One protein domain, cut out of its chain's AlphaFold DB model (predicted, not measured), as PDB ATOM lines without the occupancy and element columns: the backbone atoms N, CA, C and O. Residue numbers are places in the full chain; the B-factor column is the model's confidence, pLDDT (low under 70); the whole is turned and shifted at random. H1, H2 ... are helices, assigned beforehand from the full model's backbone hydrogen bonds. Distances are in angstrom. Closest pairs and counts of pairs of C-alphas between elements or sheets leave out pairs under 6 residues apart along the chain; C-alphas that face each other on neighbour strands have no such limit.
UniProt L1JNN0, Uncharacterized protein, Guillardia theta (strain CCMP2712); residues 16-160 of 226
ATOM      1  N   ARG A  16     241.037 184.773 150.391       67.69
ATOM      2  CA  ARG A  16     240.075 183.893 149.706       67.69
ATOM      3  C   ARG A  16     239.407 182.915 150.670       67.69
ATOM      4  O   ARG A  16     238.194 182.780 150.623       67.69
ATOM      5  N   GLY A  17     240.163 182.307 151.588       70.44
ATOM      6  CA  GLY A  17     239.600 181.396 152.591       70.44
ATOM      7  C   GLY A  17     238.571 182.062 153.516       70.44
ATOM      8  O   GLY A  17     237.522 181.482 153.794       70.44
ATOM      9  N   VAL A  18     238.828 183.303 153.950       69.81
ATOM     10  CA  VAL A  18     237.875 184.092 154.756       69.81
ATOM     11  C   VAL A  18     236.628 184.449 153.945       69.81
ATOM     12  O   VAL A  18     235.512 184.327 154.452       69.81
ATOM     13  N   LEU A  19     236.803 184.837 152.679       70.38
ATOM     14  CA  LEU A  19     235.692 185.129 151.773       70.38
ATOM     15  C   LEU A  19     234.809 183.901 151.538       70.38
ATOM     16  O   LEU A  19     233.591 184.004 151.645       70.38
ATOM     17  N   ASP A  20     235.392 182.741 151.253       75.94
ATOM     18  CA  ASP A  20     234.639 181.503 151.017       75.94
ATOM     19  C   ASP A  20     233.863 181.068 152.269       75.94
ATOM     20  O   ASP A  20     232.687 180.700 152.182       75.94
ATOM     21  N   SER A  21     234.492 181.175 153.446       74.75
ATOM     22  CA  SER A  21     233.847 180.897 154.733       74.75
ATOM     23  C   SER A  21     232.652 181.820 154.972       74.75
ATOM     24  O   SER A  21     231.555 181.364 155.287       74.75
ATOM     25  N   ALA A  22     232.810 183.117 154.730       73.38
ATOM     26  CA  ALA A  22     231.730 184.069 154.917       73.38
ATOM     27  C   ALA A  22     230.590 183.922 153.907       73.38
ATOM     28  O   ALA A  22     229.429 184.064 154.288       73.38
ATOM     29  N   HIS A  23     230.887 183.607 152.642       76.62
ATOM     30  CA  HIS A  23     229.857 183.269 151.657       76.62
ATOM     31  C   HIS A  23     229.039 182.066 152.119       76.62
ATOM     32  O   HIS A  23     227.808 182.081 152.036       76.62
ATOM     33  N   LYS A  24     229.719 181.039 152.638       81.88
ATOM     34  CA  LYS A  24     229.069 179.864 153.212       81.88
ATOM     35  C   LYS A  24     228.184 180.250 154.402       81.88
ATOM     36  O   LYS A  24     227.000 179.928 154.383       81.88
ATOM     37  N   SER A  25     228.698 181.018 155.359       82.00
ATOM     38  CA  SER A  25     227.939 181.468 156.534       82.00
ATOM     39  C   SER A  25     226.741 182.353 156.167       82.00
ATOM     40  O   SER A  25     225.655 182.193 156.718       82.00
ATOM     41  N   CYS A  26     226.882 183.252 155.190       80.94
ATOM     42  CA  CYS A  26     225.778 184.077 154.693       80.94
ATOM     43  C   CYS A  26     224.699 183.236 153.998       80.94
ATOM     44  O   CYS A  26     223.504 183.514 154.136       80.94
ATOM     45  N   LYS A  27     225.107 182.198 153.260       83.19
ATOM     46  CA  LYS A  27     224.186 181.241 152.642       83.19
ATOM     47  C   LYS A  27     223.423 180.448 153.704       83.19
ATOM     48  O   LYS A  27     222.199 180.376 153.622       83.19
ATOM     49  N   GLU A  28     224.118 179.915 154.703       86.88
ATOM     50  CA  GLU A  28     223.509 179.192 155.828       86.88
ATOM     51  C   GLU A  28     222.531 180.085 156.601       86.88
ATOM     52  O   GLU A  28     221.394 179.691 156.866       86.88
ATOM     53  N   LEU A  29     222.929 181.328 156.883       86.94
ATOM     54  CA  LEU A  29     222.076 182.313 157.538       86.94
ATOM     55  C   LEU A  29     220.799 182.589 156.734       86.94
ATOM     56  O   LEU A  29     219.693 182.595 157.285       86.94
ATOM     57  N   LYS A  30     220.940 182.789 155.420       85.69
ATOM     58  CA  LYS A  30     219.801 182.966 154.517       85.69
ATOM     59  C   LYS A  30     218.855 181.771 154.589       85.69
ATOM     60  O   LYS A  30     217.651 181.959 154.765       85.69
ATOM     61  N   GLU A  31     219.380 180.558 154.466       87.44
ATOM     62  CA  GLU A  31     218.586 179.329 154.521       87.44
ATOM     63  C   GLU A  31     217.840 179.197 155.856       87.44
ATOM     64  O   GLU A  31     216.635 178.923 155.865       87.44
ATOM     65  N   ALA A  32     218.513 179.484 156.974       87.12
ATOM     66  CA  ALA A  32     217.934 179.422 158.311       87.12
ATOM     67  C   ALA A  32     216.771 180.411 158.494       87.12
ATOM     68  O   ALA A  32     215.696 180.027 158.965       87.12
ATOM     69  N   ILE A  33     216.924 181.671 158.073       87.75
ATOM     70  CA  ILE A  33     215.850 182.667 158.208       87.75
ATOM     71  C   ILE A  33     214.704 182.387 157.227       87.75
ATOM     72  O   ILE A  33     213.530 182.520 157.591       87.75
ATOM     73  N   CYS A  34     215.000 181.961 155.996       85.62
ATOM     74  CA  CYS A  34     213.963 181.531 155.055       85.62
ATOM     75  C   CYS A  34     213.132 180.383 155.651       85.62
ATOM     76  O   CYS A  34     211.900 180.447 155.634       85.62
ATOM     77  N   SER A  35     213.793 179.384 156.239       86.88
ATOM     78  CA  SER A  35     213.139 178.260 156.915       86.88
ATOM     79  C   SER A  35     212.283 178.720 158.101       86.88
ATOM     80  O   SER A  35     211.081 178.436 158.149       86.88
ATOM     81  N   LEU A  36     212.856 179.518 159.011       89.38
ATOM     82  CA  LEU A  36     212.163 180.053 160.186       89.38
ATOM     83  C   LEU A  36     210.895 180.812 159.793       89.38
ATOM     84  O   LEU A  36     209.804 180.561 160.310       89.38
ATOM     85  N   THR A  37     211.028 181.760 158.868       84.19
ATOM     86  CA  THR A  37     209.908 182.619 158.492       84.19
ATOM     87  C   THR A  37     208.829 181.839 157.743       84.19
ATOM     88  O   THR A  37     207.659 182.200 157.855       84.19
ATOM     89  N   ALA A  38     209.167 180.776 157.006       81.25
ATOM     90  CA  ALA A  38     208.193 179.883 156.375       81.25
ATOM     91  C   ALA A  38     207.442 179.007 157.397       81.25
ATOM     92  O   ALA A  38     206.255 178.729 157.215       81.25
ATOM     93  N   LYS A  39     208.115 178.609 158.483       83.69
ATOM     94  CA  LYS A  39     207.555 177.789 159.571       83.69
ATOM     95  C   LYS A  39     206.536 178.544 160.430       83.69
ATOM     96  O   LYS A  39     205.600 177.936 160.950       83.69
ATOM     97  N   ILE A  40     206.690 179.859 160.589       84.44
ATOM     98  CA  ILE A  40     205.767 180.665 161.397       84.44
ATOM     99  C   ILE A  40     204.505 181.009 160.596       84.44
ATOM    100  O   ILE A  40     204.466 181.948 159.800       84.44
ATOM    101  N   HIS A  41     203.424 180.277 160.856       82.44
ATOM    102  CA  HIS A  41     202.142 180.493 160.192       82.44
ATOM    103  C   HIS A  41     201.344 181.637 160.825       82.44
ATOM    104  O   HIS A  41     200.929 181.572 161.986       82.44
ATOM    105  N   PHE A  42     201.024 182.656 160.025       80.56
ATOM    106  CA  PHE A  42     200.249 183.818 160.473       80.56
ATOM    107  C   PHE A  42     198.844 183.447 160.964       80.56
ATOM    108  O   PHE A  42     198.370 184.017 161.943       80.56
ATOM    109  N   SER A  43     198.210 182.450 160.340       75.00
ATOM    110  CA  SER A  43     196.899 181.938 160.758       75.00
ATOM    111  C   SER A  43     196.934 181.241 162.122       75.00
ATOM    112  O   SER A  43     195.930 181.234 162.831       75.00
ATOM    113  N   VAL A  44     198.074 180.658 162.503       78.69
ATOM    114  CA  VAL A  44     198.281 180.067 163.831       78.69
ATOM    115  C   VAL A  44     198.505 181.172 164.857       78.69
ATOM    116  O   VAL A  44     197.866 181.142 165.900       78.69
ATOM    117  N   LEU A  45     199.320 182.186 164.542       80.69
ATOM    118  CA  LEU A  45     199.528 183.345 165.423       80.69
ATOM    119  C   LEU A  45     198.212 184.052 165.776       80.69
ATOM    120  O   LEU A  45     197.982 184.369 166.941       80.69
ATOM    121  N   ASP A  46     197.325 184.228 164.792       76.00
ATOM    122  CA  ASP A  46     196.006 184.827 165.019       76.00
ATOM    123  C   ASP A  46     195.148 183.979 165.972       76.00
ATOM    124  O   ASP A  46     194.450 184.527 166.820       76.00
ATOM    125  N   LYS A  47     195.229 182.644 165.892       72.19
ATOM    126  CA  LYS A  47     194.528 181.736 166.820       72.19
ATOM    127  C   LYS A  47     195.139 181.753 168.221       72.19
ATOM    128  O   LYS A  47     194.401 181.765 169.198       72.19
ATOM    129  N   VAL A  48     196.467 181.767 168.329       71.25
ATOM    130  CA  VAL A  48     197.180 181.781 169.619       71.25
ATOM    131  C   VAL A  48     196.874 183.052 170.395       71.25
ATOM    132  O   VAL A  48     196.614 182.985 171.593       71.25
ATOM    133  N   ALA A  49     196.831 184.199 169.721       69.50
ATOM    134  CA  ALA A  49     196.516 185.460 170.375       69.50
ATOM    135  C   ALA A  49     195.110 185.508 170.962       69.50
ATOM    136  O   ALA A  49     194.892 186.109 172.003       69.50
ATOM    137  N   VAL A  50     194.156 184.830 170.329       63.38
ATOM    138  CA  VAL A  50     192.793 184.721 170.855       63.38
ATOM    139  C   VAL A  50     192.755 183.929 172.166       63.38
ATOM    140  O   VAL A  50     191.820 184.092 172.943       63.38
ATOM    141  N   SER A  51     193.764 183.095 172.439       60.94
ATOM    142  CA  SER A  51     193.760 182.166 173.571       60.94
ATOM    143  C   SER A  51     194.828 182.439 174.644       60.94
ATOM    144  O   SER A  51     194.642 181.985 175.767       60.94
ATOM    145  N   HIS A  52     195.941 183.130 174.345       62.50
ATOM    146  CA  HIS A  52     197.113 183.208 175.242       62.50
ATOM    147  C   HIS A  52     197.963 184.499 175.087       62.50
ATOM    148  O   HIS A  52     199.076 184.451 174.560       62.50
ATOM    149  N   ASP A  53     197.495 185.648 175.602       63.00
ATOM    150  CA  ASP A  53     198.183 186.960 175.476       63.00
ATOM    151  C   ASP A  53     199.596 186.996 176.092       63.00
ATOM    152  O   ASP A  53     200.565 187.380 175.440       63.00
ATOM    153  N   GLY A  54     199.742 186.531 177.339       64.19
ATOM    154  CA  GLY A  54     201.014 186.613 178.070       64.19
ATOM    155  C   GLY A  54     202.135 185.764 177.469       64.19
ATOM    156  O   GLY A  54     203.308 186.093 177.621       64.19
ATOM    157  N   LYS A  55     201.782 184.701 176.738       69.88
ATOM    158  CA  LYS A  55     202.763 183.798 176.136       69.88
ATOM    159  C   LYS A  55     203.383 184.431 174.872       69.88
ATOM    160  O   LYS A  55     204.597 184.428 174.702       69.88
ATOM    161  N   LEU A  56     202.596 185.143 174.056       78.69
ATOM    162  CA  LEU A  56     203.097 185.822 172.845       78.69
ATOM    163  C   LEU A  56     204.205 186.855 173.097       78.69
ATOM    164  O   LEU A  56     204.939 187.195 172.169       78.69
ATOM    165  N   HIS A  57     204.342 187.345 174.329       80.94
ATOM    166  CA  HIS A  57     205.379 188.300 174.687       80.94
ATOM    167  C   HIS A  57     206.795 187.752 174.457       80.94
ATOM    168  O   HIS A  57     207.619 188.459 173.876       80.94
ATOM    169  N   SER A  58     207.064 186.501 174.841       82.62
ATOM    170  CA  SER A  58     208.392 185.891 174.680       82.62
ATOM    171  C   SER A  58     208.746 185.703 173.206       82.62
ATOM    172  O   SER A  58     209.835 186.068 172.776       82.62
ATOM    173  N   LEU A  59     207.790 185.236 172.394       87.44
ATOM    174  CA  LEU A  59     207.986 185.105 170.948       87.44
ATOM    175  C   LEU A  59     208.235 186.462 170.278       87.44
ATOM    176  O   LEU A  59     209.113 186.584 169.422       87.44
ATOM    177  N   ARG A  60     207.477 187.491 170.675       87.12
ATOM    178  CA  ARG A  60     207.670 188.866 170.201       87.12
ATOM    179  C   ARG A  60     209.069 189.367 170.538       87.12
ATOM    180  O   ARG A  60     209.726 189.924 169.665       87.12
ATOM    181  N   HIS A  61     209.510 189.151 171.776       86.19
ATOM    182  CA  HIS A  61     210.822 189.574 172.240       86.19
ATOM    183  C   HIS A  61     211.948 188.930 171.420       86.19
ATOM    184  O   HIS A  61     212.758 189.661 170.857       86.19
ATOM    185  N   SER A  62     211.972 187.601 171.263       88.38
ATOM    186  CA  SER A  62     213.049 186.937 170.508       88.38
ATOM    187  C   SER A  62     213.067 187.342 169.030       88.38
ATOM    188  O   SER A  62     214.134 187.547 168.461       88.38
ATOM    189  N   LEU A  63     211.897 187.547 168.408       86.88
ATOM    190  CA  LEU A  63     211.821 188.075 167.037       86.88
ATOM    191  C   LEU A  63     212.324 189.517 166.926       86.88
ATOM    192  O   LEU A  63     212.918 189.881 165.913       86.88
ATOM    193  N   GLU A  64     212.070 190.347 167.936       85.81
ATOM    194  CA  GLU A  64     212.563 191.723 167.977       85.81
ATOM    195  C   GLU A  64     214.094 191.757 168.098       85.81
ATOM    196  O   GLU A  64     214.742 192.500 167.360       85.81
ATOM    197  N   GLN A  65     214.678 190.912 168.955       86.00
ATOM    198  CA  GLN A  65     216.136 190.784 169.075       86.00
ATOM    199  C   GLN A  65     216.768 190.282 167.773       86.00
ATOM    200  O   GLN A  65     217.708 190.899 167.268       86.00
ATOM    201  N   LEU A  66     216.193 189.236 167.169       87.75
ATOM    202  CA  LEU A  66     216.642 188.715 165.876       87.75
ATOM    203  C   LEU A  66     216.597 189.793 164.783       87.75
ATOM    204  O   LEU A  66     217.555 189.958 164.028       87.75
ATOM    205  N   SER A  67     215.509 190.568 164.712       82.62
ATOM    206  CA  SER A  67     215.382 191.648 163.730       82.62
ATOM    207  C   SER A  67     216.425 192.746 163.932       82.62
ATOM    208  O   SER A  67     216.929 193.268 162.942       82.62
ATOM    209  N   ARG A  68     216.757 193.108 165.177       81.12
ATOM    210  CA  ARG A  68     217.785 194.123 165.465       81.12
ATOM    211  C   ARG A  68     219.173 193.655 165.041       81.12
ATOM    212  O   ARG A  68     219.874 194.406 164.372       81.12
ATOM    213  N   LEU A  69     219.531 192.413 165.367       82.88
ATOM    214  CA  LEU A  69     220.804 191.830 164.942       82.88
ATOM    215  C   LEU A  69     220.908 191.778 163.416       82.88
ATOM    216  O   LEU A  69     221.923 192.181 162.861       82.88
ATOM    217  N   MET A  70     219.838 191.377 162.729       83.44
ATOM    218  CA  MET A  70     219.815 191.375 161.266       83.44
ATOM    219  C   MET A  70     220.003 192.768 160.660       83.44
ATOM    220  O   MET A  70     220.720 192.902 159.674       83.44
ATOM    221  N   VAL A  71     219.425 193.814 161.255       80.06
ATOM    222  CA  VAL A  71     219.662 195.195 160.805       80.06
ATOM    223  C   VAL A  71     221.132 195.571 160.965       80.06
ATOM    224  O   VAL A  71     221.739 196.053 160.012       80.06
ATOM    225  N   THR A  72     221.727 195.311 162.131       79.81
ATOM    226  CA  THR A  72     223.149 195.592 162.366       79.81
ATOM    227  C   THR A  72     224.043 194.811 161.395       79.81
ATOM    228  O   THR A  72     225.003 195.367 160.871       79.81
ATOM    229  N   PHE A  73     223.696 193.563 161.072       82.06
ATOM    230  CA  PHE A  73     224.433 192.747 160.106       82.06
ATOM    231  C   PHE A  73     224.401 193.388 158.713       82.06
ATOM    232  O   PHE A  73     225.439 193.554 158.074       82.06
ATOM    233  N   MET A  74     223.222 193.833 158.272       78.06
ATOM    234  CA  MET A  74     223.049 194.509 156.983       78.06
ATOM    235  C   MET A  74     223.752 195.871 156.920       78.06
ATOM    236  O   MET A  74     224.216 196.252 155.844       78.06
ATOM    237  N   GLN A  75     223.838 196.584 158.048       76.25
ATOM    238  CA  GLN A  75     224.589 197.838 158.173       76.25
ATOM    239  C   GLN A  75     226.096 197.608 158.078       76.25
ATOM    240  O   GLN A  75     226.778 198.368 157.408       76.25
ATOM    241  N   ILE A  76     226.632 196.557 158.702       73.12
ATOM    242  CA  ILE A  76     228.068 196.262 158.598       73.12
ATOM    243  C   ILE A  76     228.420 195.839 157.165       73.12
ATOM    244  O   ILE A  76     229.447 196.268 156.641       73.12
ATOM    245  N   LEU A  77     227.554 195.063 156.500       71.31
ATOM    246  CA  LEU A  77     227.723 194.726 155.082       71.31
ATOM    247  C   LEU A  77     227.702 195.958 154.157       71.31
ATOM    248  O   LEU A  77     228.343 195.916 153.114       71.31
ATOM    249  N   HIS A  78     227.029 197.050 154.537       67.25
ATOM    250  CA  HIS A  78     227.002 198.311 153.789       67.25
ATOM    251  C   HIS A  78     227.657 199.444 154.580       67.25
ATOM    252  O   HIS A  78     226.987 200.230 155.247       67.25
ATOM    253  N   SER A  79     228.974 199.571 154.466       54.00
ATOM    254  CA  SER A  79     229.715 200.696 155.046       54.00
ATOM    255  C   SER A  79     229.526 202.034 154.308       54.00
ATOM    256  O   SER A  79     230.044 203.037 154.785       54.00
ATOM    257  N   ASP A  80     228.796 202.070 153.183       44.66
ATOM    258  CA  ASP A  80     228.510 203.304 152.438       44.66
ATOM    259  C   ASP A  80     227.193 203.952 152.890       44.66
ATOM    260  O   ASP A  80     226.155 203.286 152.954       44.66
ATOM    261  N   ASP A  81     227.277 205.268 153.142       43.03
ATOM    262  CA  ASP A  81     226.367 206.292 153.713       43.03
ATOM    263  C   ASP A  81     224.849 206.256 153.411       43.03
ATOM    264  O   ASP A  81     224.088 207.141 153.804       43.03
ATOM    265  N   SER A  82     224.334 205.209 152.788       41.94
ATOM    266  CA  SER A  82     222.908 204.922 152.637       41.94
ATOM    267  C   SER A  82     222.268 204.378 153.933       41.94
ATOM    268  O   SER A  82     221.584 203.356 153.949       41.94
ATOM    269  N   GLN A  83     222.425 205.123 155.033       41.25
ATOM    270  CA  GLN A  83     221.808 204.949 156.366       41.25
ATOM    271  C   GLN A  83     220.257 205.013 156.382       41.25
ATOM    272  O   GLN A  83     219.641 205.284 157.410       41.25
ATOM    273  N   ALA A  84     219.581 204.770 155.259       43.91
ATOM    274  CA  ALA A  84     218.138 204.962 155.127       43.91
ATOM    275  C   ALA A  84     217.309 203.671 155.188       43.91
ATOM    276  O   ALA A  84     216.081 203.743 155.153       43.91
ATOM    277  N   ILE A  85     217.921 202.486 155.268       45.00
ATOM    278  CA  ILE A  85     217.160 201.241 155.122       45.00
ATOM    279  C   ILE A  85     217.040 200.517 156.467       45.00
ATOM    280  O   ILE A  85     218.021 200.051 157.031       45.00
ATOM    281  N   PHE A  86     215.793 200.388 156.933       47.16
ATOM    282  CA  PHE A  86     215.327 199.473 157.988       47.16
ATOM    283  C   PHE A  86     215.260 199.963 159.443       47.16
ATOM    284  O   PHE A  86     215.222 199.154 160.365       47.16
ATOM    285  N   MET A  87     215.066 201.260 159.672       43.44
ATOM    286  CA  MET A  87     214.478 201.751 160.929       43.44
ATOM    287  C   MET A  87     213.016 202.173 160.727       43.44
ATOM    288  O   MET A  87     212.610 203.255 161.141       43.44
ATOM    289  N   GLN A  88     212.164 201.311 160.154       43.12
ATOM    290  CA  GLN A  88     210.744 201.416 160.499       43.12
ATOM    291  C   GLN A  88     210.581 200.822 161.898       43.12
ATOM    292  O   GLN A  88     210.205 199.663 162.081       43.12
ATOM    293  N   LYS A  89     210.861 201.652 162.913       43.34
ATOM    294  CA  LYS A  89     210.195 201.523 164.207       43.34
ATOM    295  C   LYS A  89     208.706 201.582 163.903       43.34
ATOM    296  O   LYS A  89     208.127 202.661 163.801       43.34
ATOM    297  N   SER A  90     208.088 200.422 163.709       41.72
ATOM    298  CA  SER A  90     206.641 200.317 163.669       41.72
ATOM    299  C   SER A  90     206.156 200.578 165.098       41.72
ATOM    300  O   SER A  90     205.872 199.680 165.888       41.72
ATOM    301  N   HIS A  91     206.102 201.862 165.467       40.34
ATOM    302  CA  HIS A  91     205.326 202.359 166.593       40.34
ATOM    303  C   HIS A  91     203.850 202.181 166.235       40.34
ATOM    304  O   HIS A  91     203.095 203.131 166.041       40.34
ATOM    305  N   ILE A  92     203.428 200.925 166.115       44.81
ATOM    306  CA  ILE A  92     202.027 200.560 166.107       44.81
ATOM    307  C   ILE A  92     201.573 200.766 167.552       44.81
ATOM    308  O   ILE A  92     201.566 199.838 168.359       44.81
ATOM    309  N   ASN A  93     201.208 202.006 167.877       39.00
ATOM    310  CA  ASN A  93     200.419 202.341 169.057       39.00
ATOM    311  C   ASN A  93     199.014 201.754 168.847       39.00
ATOM    312  O   ASN A  93     198.062 202.448 168.499       39.00
ATOM    313  N   ALA A  94     198.896 200.428 168.954       42.72
ATOM    314  CA  ALA A  94     197.615 199.746 168.921       42.72
ATOM    315  C   ALA A  94     197.003 199.796 170.332       42.72
ATOM    316  O   ALA A  94     197.583 199.221 171.252       42.72
ATOM    317  N   PRO A  95     195.808 200.390 170.510       41.53
ATOM    318  CA  PRO A  95     195.131 200.484 171.809       41.53
ATOM    319  C   PRO A  95     194.658 199.131 172.383       41.53
ATOM    320  O   PRO A  95     194.090 199.093 173.465       41.53
ATOM    321  N   ASN A  96     194.941 198.008 171.708       49.38
ATOM    322  CA  ASN A  96     194.742 196.650 172.213       49.38
ATOM    323  C   ASN A  96     196.095 195.924 172.242       49.38
ATOM    324  O   ASN A  96     196.619 195.575 171.181       49.38
ATOM    325  N   ARG A  97     196.635 195.667 173.444       58.78
ATOM    326  CA  ARG A  97     197.936 194.992 173.674       58.78
ATOM    327  C   ARG A  97     198.084 193.687 172.871       58.78
ATOM    328  O   ARG A  97     199.105 193.473 172.225       58.78
ATOM    329  N   LEU A  98     197.005 192.906 172.799       53.53
ATOM    330  CA  LEU A  98     196.881 191.670 172.017       53.53
ATOM    331  C   LEU A  98     197.104 191.861 170.509       53.53
ATOM    332  O   LEU A  98     197.922 191.180 169.892       53.53
ATOM    333  N   GLY A  99     196.384 192.811 169.906       58.28
ATOM    334  CA  GLY A  99     196.506 193.106 168.477       58.28
ATOM    335  C   GLY A  99     197.857 193.730 168.130       58.28
ATOM    336  O   GLY A  99     198.381 193.484 167.049       58.28
ATOM    337  N   GLY A 100     198.440 194.499 169.057       66.38
ATOM    338  CA  GLY A 100     199.774 195.082 168.910       66.38
ATOM    339  C   GLY A 100     200.876 194.027 168.821       66.38
ATOM    340  O   GLY A 100     201.667 194.062 167.880       66.38
ATOM    341  N   ASN A 101     200.885 193.047 169.732       72.56
ATOM    342  CA  ASN A 101     201.916 192.004 169.775       72.56
ATOM    343  C   ASN A 101     201.946 191.155 168.494       72.56
ATOM    344  O   ASN A 101     203.017 190.933 167.930       72.56
ATOM    345  N   ILE A 102     200.784 190.723 167.990       76.56
ATOM    346  CA  ILE A 102     200.708 189.938 166.745       76.56
ATOM    347  C   ILE A 102     201.198 190.753 165.551       76.56
ATOM    348  O   ILE A 102     201.928 190.235 164.708       76.56
ATOM    349  N   LEU A 103     200.771 192.015 165.452       73.44
ATOM    350  CA  LEU A 103     201.157 192.874 164.337       73.44
ATOM    351  C   LEU A 103     202.666 193.113 164.332       73.44
ATOM    352  O   LEU A 103     203.273 193.030 163.270       73.44
ATOM    353  N   GLN A 104     203.274 193.317 165.502       75.50
ATOM    354  CA  GLN A 104     204.728 193.441 165.635       75.50
ATOM    355  C   GLN A 104     205.455 192.141 165.263       75.50
ATOM    356  O   GLN A 104     206.419 192.184 164.504       75.50
ATOM    357  N   ILE A 105     204.965 190.978 165.713       82.44
ATOM    358  CA  ILE A 105     205.510 189.666 165.314       82.44
ATOM    359  C   ILE A 105     205.482 189.514 163.785       82.44
ATOM    360  O   ILE A 105     206.493 189.170 163.175       82.44
ATOM    361  N   LYS A 106     204.337 189.799 163.151       80.38
ATOM    362  CA  LYS A 106     204.174 189.698 161.693       80.38
ATOM    363  C   LYS A 106     205.077 190.685 160.951       80.38
ATOM    364  O   LYS A 106     205.707 190.294 159.972       80.38
ATOM    365  N   ALA A 107     205.177 191.925 161.429       71.69
ATOM    366  CA  ALA A 107     206.057 192.941 160.859       71.69
ATOM    367  C   ALA A 107     207.534 192.518 160.923       71.69
ATOM    368  O   ALA A 107     208.230 192.602 159.913       71.69
ATOM    369  N   ASN A 108     207.991 191.975 162.057       77.00
ATOM    370  CA  ASN A 108     209.360 191.471 162.198       77.00
ATOM    371  C   ASN A 108     209.640 190.323 161.216       77.00
ATOM    372  O   ASN A 108     210.676 190.320 160.562       77.00
ATOM    373  N   ILE A 109     208.702 189.386 161.040       80.38
ATOM    374  CA  ILE A 109     208.854 188.276 160.084       80.38
ATOM    375  C   ILE A 109     208.973 188.784 158.639       80.38
ATOM    376  O   ILE A 109     209.807 188.292 157.880       80.38
ATOM    377  N   VAL A 110     208.163 189.775 158.255       75.50
ATOM    378  CA  VAL A 110     208.229 190.397 156.920       75.50
ATOM    379  C   VAL A 110     209.552 191.141 156.718       75.50
ATOM    380  O   VAL A 110     210.192 190.991 155.673       75.50
ATOM    381  N   SER A 111     209.989 191.895 157.727       74.25
ATOM    382  CA  SER A 111     211.270 192.607 157.712       74.25
ATOM    383  C   SER A 111     212.441 191.637 157.526       74.25
ATOM    384  O   SER A 111     213.258 191.819 156.624       74.25
ATOM    385  N   LEU A 112     212.466 190.544 158.297       78.38
ATOM    386  CA  LEU A 112     213.488 189.498 158.203       78.38
ATOM    387  C   LEU A 112     213.565 188.886 156.802       78.38
ATOM    388  O   LEU A 112     214.659 188.775 156.255       78.38
ATOM    389  N   ARG A 113     212.423 188.547 156.186       77.38
ATOM    390  CA  ARG A 113     212.392 188.042 154.800       77.38
ATOM    391  C   ARG A 113     213.000 189.046 153.819       77.38
ATOM    392  O   ARG A 113     213.860 188.686 153.025       77.38
ATOM    393  N   THR A 114     212.602 190.312 153.933       74.31
ATOM    394  CA  THR A 114     213.063 191.383 153.037       74.31
ATOM    395  C   THR A 114     214.567 191.638 153.167       74.31
ATOM    396  O   THR A 114     215.241 191.871 152.166       74.31
ATOM    397  N   MET A 115     215.115 191.594 154.386       75.25
ATOM    398  CA  MET A 115     216.557 191.745 154.611       75.25
ATOM    399  C   MET A 115     217.345 190.557 154.048       75.25
ATOM    400  O   MET A 115     218.381 190.750 153.415       75.25
ATOM    401  N   VAL A 116     216.838 189.337 154.221       78.19
ATOM    402  CA  VAL A 116     217.516 188.111 153.773       78.19
ATOM    403  C   VAL A 116     217.599 187.992 152.260       78.19
ATOM    404  O   VAL A 116     218.622 187.548 151.736       78.19
ATOM    405  N   ASP A 117     216.567 188.433 151.545       72.75
ATOM    406  CA  ASP A 117     216.576 188.435 150.080       72.75
ATOM    407  C   ASP A 117     217.666 189.346 149.498       72.75
ATOM    408  O   ASP A 117     218.114 189.119 148.374       72.75
ATOM    409  N   LYS A 118     218.145 190.326 150.275       72.12
ATOM    410  CA  LYS A 118     219.224 191.233 149.872       72.12
ATOM    411  C   LYS A 118     220.616 190.645 150.086       72.12
ATOM    412  O   LYS A 118     221.524 191.045 149.378       72.12
ATOM    413  N   ILE A 119     220.807 189.673 150.982       71.81
ATOM    414  CA  ILE A 119     222.138 189.113 151.299       71.81
ATOM    415  C   ILE A 119     222.923 188.668 150.043       71.81
ATOM    416  O   ILE A 119     224.077 189.066 149.910       71.81
ATOM    417  N   PRO A 120     222.349 187.914 149.081       65.75
ATOM    418  CA  PRO A 120     223.105 187.431 147.920       65.75
ATOM    419  C   PRO A 120     223.581 188.536 146.971       65.75
ATOM    420  O   PRO A 120     224.597 188.359 146.311       65.75
ATOM    421  N   SER A 121     222.855 189.656 146.878       63.50
ATOM    422  CA  SER A 121     223.225 190.781 146.005       63.50
ATOM    423  C   SER A 121     224.355 191.649 146.565       63.50
ATOM    424  O   SER A 121     224.788 192.571 145.885       63.50
ATOM    425  N   LEU A 122     224.807 191.377 147.792       62.09
ATOM    426  CA  LEU A 122     225.716 192.239 148.559       62.09
ATOM    427  C   LEU A 122     227.093 191.625 148.788       62.09
ATOM    428  O   LEU A 122     227.938 192.225 149.435       62.09
ATOM    429  N   LEU A 123     227.310 190.407 148.299       64.50
ATOM    430  CA  LEU A 123     228.559 189.684 148.471       64.50
ATOM    431  C   LEU A 123     229.423 189.886 147.221       64.50
ATOM    432  O   LEU A 123     229.523 189.005 146.369       64.50
ATOM    433  N   ASP A 124     229.993 191.085 147.082       63.12
ATOM    434  CA  ASP A 124     231.015 191.380 146.076       63.12
ATOM    435  C   ASP A 124     232.434 191.343 146.680       63.12
ATOM    436  O   ASP A 124     232.624 191.317 147.899       63.12
ATOM    437  N   MET A 125     233.465 191.337 145.825       56.09
ATOM    438  CA  MET A 125     234.861 191.295 146.286       56.09
ATOM    439  C   MET A 125     235.303 192.547 147.069       56.09
ATOM    440  O   MET A 125     236.286 192.467 147.805       56.09
ATOM    441  N   ASN A 126     234.599 193.682 146.965       56.78
ATOM    442  CA  ASN A 126     234.919 194.902 147.718       56.78
ATOM    443  C   ASN A 126     234.402 194.839 149.167       56.78
ATOM    444  O   ASN A 126     234.972 195.470 150.060       56.78
ATOM    445  N   THR A 127     233.406 193.991 149.429       65.06
ATOM    446  CA  THR A 127     232.781 193.781 150.748       65.06
ATOM    447  C   THR A 127     233.641 192.909 151.693       65.06
ATOM    448  O   THR A 127     233.293 192.673 152.851       65.06
ATOM    449  N   ALA A 128     234.828 192.472 151.248       60.19
ATOM    450  CA  ALA A 128     235.744 191.582 151.972       60.19
ATOM    451  C   ALA A 128     236.148 192.068 153.381       60.19
ATOM    452  O   ALA A 128     236.310 191.261 154.298       60.19
ATOM    453  N   LYS A 129     236.299 193.386 153.577       63.75
ATOM    454  CA  LYS A 129     236.656 193.969 154.887       63.75
ATOM    455  C   LYS A 129     235.493 193.907 155.881       63.75
ATOM    456  O   LYS A 129     235.704 193.553 157.039       63.75
ATOM    457  N   SER A 130     234.278 194.193 155.418       69.31
ATOM    458  CA  SER A 130     233.050 194.119 156.217       69.31
ATOM    459  C   SER A 130     232.714 192.685 156.599       69.31
ATOM    460  O   SER A 130     232.374 192.392 157.741       69.31
ATOM    461  N   VAL A 131     232.908 191.770 155.655       66.00
ATOM    462  CA  VAL A 131     232.778 190.331 155.859       66.00
ATOM    463  C   VAL A 131     233.720 189.821 156.957       66.00
ATOM    464  O   VAL A 131     233.279 189.100 157.853       66.00
ATOM    465  N   LYS A 132     234.995 190.231 156.946       66.88
ATOM    466  CA  LYS A 132     235.948 189.867 158.004       66.88
ATOM    467  C   LYS A 132     235.505 190.392 159.375       66.88
ATOM    468  O   LYS A 132     235.563 189.653 160.350       66.88
ATOM    469  N   ALA A 133     235.019 191.633 159.447       68.19
ATOM    470  CA  ALA A 133     234.520 192.213 160.695       68.19
ATOM    471  C   ALA A 133     233.317 191.438 161.263       68.19
ATOM    472  O   ALA A 133     233.255 191.202 162.463       68.19
ATOM    473  N   ILE A 134     232.395 190.992 160.406       71.44
ATOM    474  CA  ILE A 134     231.217 190.201 160.801       71.44
ATOM    475  C   ILE A 134     231.617 188.847 161.393       71.44
ATOM    476  O   ILE A 134     231.050 188.429 162.405       71.44
ATOM    477  N   VAL A 135     232.585 188.176 160.763       68.06
ATOM    478  CA  VAL A 135     233.103 186.881 161.224       68.06
ATOM    479  C   VAL A 135     233.859 187.043 162.544       68.06
ATOM    480  O   VAL A 135     233.578 186.316 163.493       68.06
ATOM    481  N   ASP A 136     234.749 188.033 162.650       68.44
ATOM    482  CA  ASP A 136     235.513 188.291 163.880       68.44
ATOM    483  C   ASP A 136     234.601 188.670 165.066       68.44
ATOM    484  O   ASP A 136     234.936 188.407 166.221       68.44
ATOM    485  N   MET A 137     233.435 189.267 164.798       71.06
ATOM    486  CA  MET A 137     232.440 189.624 165.817       71.06
ATOM    487  C   MET A 137     231.534 188.456 166.244       71.06
ATOM    488  O   MET A 137     230.732 188.635 167.160       71.06
ATOM    489  N   GLY A 138     231.617 187.281 165.603       80.31
ATOM    490  CA  GLY A 138     230.749 186.128 165.907       80.31
ATOM    491  C   GLY A 138     229.261 186.395 165.642       80.31
ATOM    492  O   GLY A 138     228.370 185.814 166.271       80.31
ATOM    493  N   MET A 139     228.975 187.355 164.760       81.25
ATOM    494  CA  MET A 139     227.632 187.893 164.589       81.25
ATOM    495  C   MET A 139     226.695 186.891 163.908       81.25
ATOM    496  O   MET A 139     225.506 186.834 164.229       81.25
ATOM    497  N   VAL A 140     227.220 186.082 162.984       81.44
ATOM    498  CA  VAL A 140     226.421 185.071 162.282       81.44
ATOM    499  C   VAL A 140     225.977 183.982 163.255       81.44
ATOM    500  O   VAL A 140     224.797 183.633 163.288       81.44
ATOM    501  N   GLU A 141     226.883 183.506 164.103       85.12
ATOM    502  CA  GLU A 141     226.617 182.514 165.143       85.12
ATOM    503  C   GLU A 141     225.578 183.034 166.139       85.12
ATOM    504  O   GLU A 141     224.639 182.318 166.503       85.12
ATOM    505  N   GLN A 142     225.695 184.304 166.534       85.31
ATOM    506  CA  GLN A 142     224.713 184.949 167.398       85.31
ATOM    507  C   GLN A 142     223.324 184.979 166.744       85.31
ATOM    508  O   GLN A 142     222.330 184.652 167.397       85.31
ATOM    509  N   ILE A 143     223.231 185.327 165.458       86.12
ATOM    510  CA  ILE A 143     221.953 185.353 164.736       86.12
ATOM    511  C   ILE A 143     221.353 183.943 164.616       86.12
ATOM    512  O   ILE A 143     220.160 183.765 164.870       86.12
ATOM    513  N   LEU A 144     222.162 182.930 164.293       87.62
ATOM    514  CA  LEU A 144     221.724 181.528 164.228       87.62
ATOM    515  C   LEU A 144     221.201 181.018 165.585       87.62
ATOM    516  O   LEU A 144     220.192 180.305 165.641       87.62
ATOM    517  N   SER A 145     221.834 181.428 166.686       89.44
ATOM    518  CA  SER A 145     221.355 181.139 168.043       89.44
ATOM    519  C   SER A 145     219.967 181.742 168.295       89.44
ATOM    520  O   SER A 145     219.041 181.039 168.709       89.44
ATOM    521  N   TRP A 146     219.764 183.013 167.934       90.44
ATOM    522  CA  TRP A 146     218.459 183.672 168.069       90.44
ATOM    523  C   TRP A 146     217.375 183.064 167.176       90.44
ATOM    524  O   TRP A 146     216.218 182.999 167.591       90.44
ATOM    525  N   ILE A 147     217.719 182.574 165.980       89.88
ATOM    526  CA  ILE A 147     216.782 181.809 165.142       89.88
ATOM    527  C   ILE A 147     216.268 180.589 165.913       89.88
ATOM    528  O   ILE A 147     215.055 180.386 165.990       89.88
ATOM    529  N   SER A 148     217.171 179.834 166.540       88.12
ATOM    530  CA  SER A 148     216.823 178.646 167.330       88.12
ATOM    531  C   SER A 148     215.929 178.992 168.529       88.12
ATOM    532  O   SER A 148     214.959 178.286 168.818       88.12
ATOM    533  N   GLU A 149     216.191 180.117 169.197       87.75
ATOM    534  CA  GLU A 149     215.347 180.602 170.293       87.75
ATOM    535  C   GLU A 149     213.932 180.965 169.813       87.75
ATOM    536  O   GLU A 149     212.939 180.585 170.443       87.75
ATOM    537  N   VAL A 150     213.812 181.642 168.665       88.00
ATOM    538  CA  VAL A 150     212.505 181.952 168.064       88.00
ATOM    539  C   VAL A 150     211.757 180.670 167.703       88.00
ATOM    540  O   VAL A 150     210.550 180.591 167.945       88.00
ATOM    541  N   GLU A 151     212.433 179.658 167.157       87.44
ATOM    542  CA  GLU A 151     211.798 178.374 166.850       87.44
ATOM    543  C   GLU A 151     211.262 177.667 168.094       87.44
ATOM    544  O   GLU A 151     210.142 177.144 168.062       87.44
ATOM    545  N   SER A 152     212.054 177.644 169.168       86.06
ATOM    546  CA  SER A 152     211.670 177.057 170.452       86.06
ATOM    547  C   SER A 152     210.462 177.783 171.034       86.06
ATOM    548  O   SER A 152     209.429 177.167 171.317       86.06
ATOM    549  N   ASN A 153     210.532 179.116 171.086       86.44
ATOM    550  CA  ASN A 153     209.416 179.931 171.530       86.44
ATOM    551  C   ASN A 153     208.191 179.647 170.664       86.44
ATOM    552  O   ASN A 153     207.146 179.306 171.204       86.44
ATOM    553  N   TYR A 154     208.278 179.694 169.337       86.56
ATOM    554  CA  TYR A 154     207.113 179.451 168.485       86.56
ATOM    555  C   TYR A 154     206.443 178.094 168.755       86.56
ATOM    556  O   TYR A 154     205.215 178.044 168.813       86.56
ATOM    557  N   GLN A 155     207.214 177.027 168.984       83.50
ATOM    558  CA  GLN A 155     206.682 175.697 169.308       83.50
ATOM    559  C   GLN A 155     205.894 175.679 170.623       83.50
ATOM    560  O   GLN A 155     204.781 175.156 170.647       83.50
ATOM    561  N   VAL A 156     206.408 176.316 171.680       79.38
ATOM    562  CA  VAL A 156     205.712 176.450 172.978       79.38
ATOM    563  C   VAL A 156     204.374 177.188 172.838       79.38
ATOM    564  O   VAL A 156     203.426 176.933 173.583       79.38
ATOM    565  N   HIS A 157     204.284 178.102 171.870       74.19
ATOM    566  CA  HIS A 157     203.095 178.915 171.632       74.19
ATOM    567  C   HIS A 157     202.045 178.248 170.753       74.19
ATOM    568  O   HIS A 157     200.924 178.757 170.695       74.19
ATOM    569  N   GLN A 158     202.367 177.157 170.054       72.00
ATOM    570  CA  GLN A 158     201.379 176.512 169.197       72.00
ATOM    571  C   GLN A 158     200.206 176.005 170.046       72.00
ATOM    572  O   GLN A 158     200.416 175.413 171.107       72.00
ATOM    573  N   PRO A 159     198.953 176.219 169.602       60.97
ATOM    574  CA  PRO A 159     197.830 175.588 170.263       60.97
ATOM    575  C   PRO A 159     198.030 174.075 170.158       60.97
ATOM    576  O   PRO A 159     198.269 173.562 169.060       60.97
ATOM    577  N   LEU A 160     197.907 173.361 171.280       56.62
ATOM    578  CA  LEU A 160     197.764 171.906 171.256       56.62
ATOM    579  C   LEU A 160     196.654 171.575 170.252       56.62
ATOM    580  O   LEU A 160     195.609 172.231 170.269       56.62
TER     581      LEU A 160
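This is residues 16 to 160 of the 226 residues of an uncharacterized protein of Guillardia theta (strain CCMP2712) (UniProt L1JNN0). Four long helices, H1, H3, H4 and H6, make an elongated bundle, with short H2 at one end and H5 at the other. Residues 78 to 96 run back outside it. The printed part, all helix, has 145 residues with six named helices, H1 to H6 in order; it is compact, radius of gyration of the C-alphas 16.4 A, spanning 52 by 31 by 21 A.

H1, residues 16 to 39, with 26 to 37 alone touches H4, residues 97 to 122 (C-alphas of Lys 30 and Val 116 closest, 5.7 A). H2, residues 42 to 51, touches H4 (Ala 49 and Leu 98, C-alphas 6.4 A) through 98 to 106 alone. H3, residues 53 to 77, touches H6, residues 139 to 157, opposite ways at a shallow tilt of 19 degrees (closest C-alphas Leu 59 and Asn 153, 5.4 A). H5, residues 125 to 136, touches H1, about perpendicular at 73 degrees (closest C-alphas Ala 22 and Val 131, 6.4 A). O i to N i+4 pairs are within hydrogen-bond range throughout H1 and H6, but 4 of 6 in H2, 18 of 21 in H3, 17 of 22 in H4 and 6 of 8 in H5.

H1 begins at C-alpha 16 (240.075, 183.893, 149.706) and H6 ends at C-alpha 157 (203.095, 178.915, 171.632). H3 measures 36.7 A, H4 37.6 A.

The printed part has no cut; the H3 to H4 link is long. Residues 78 to 100 are under pLDDT 70.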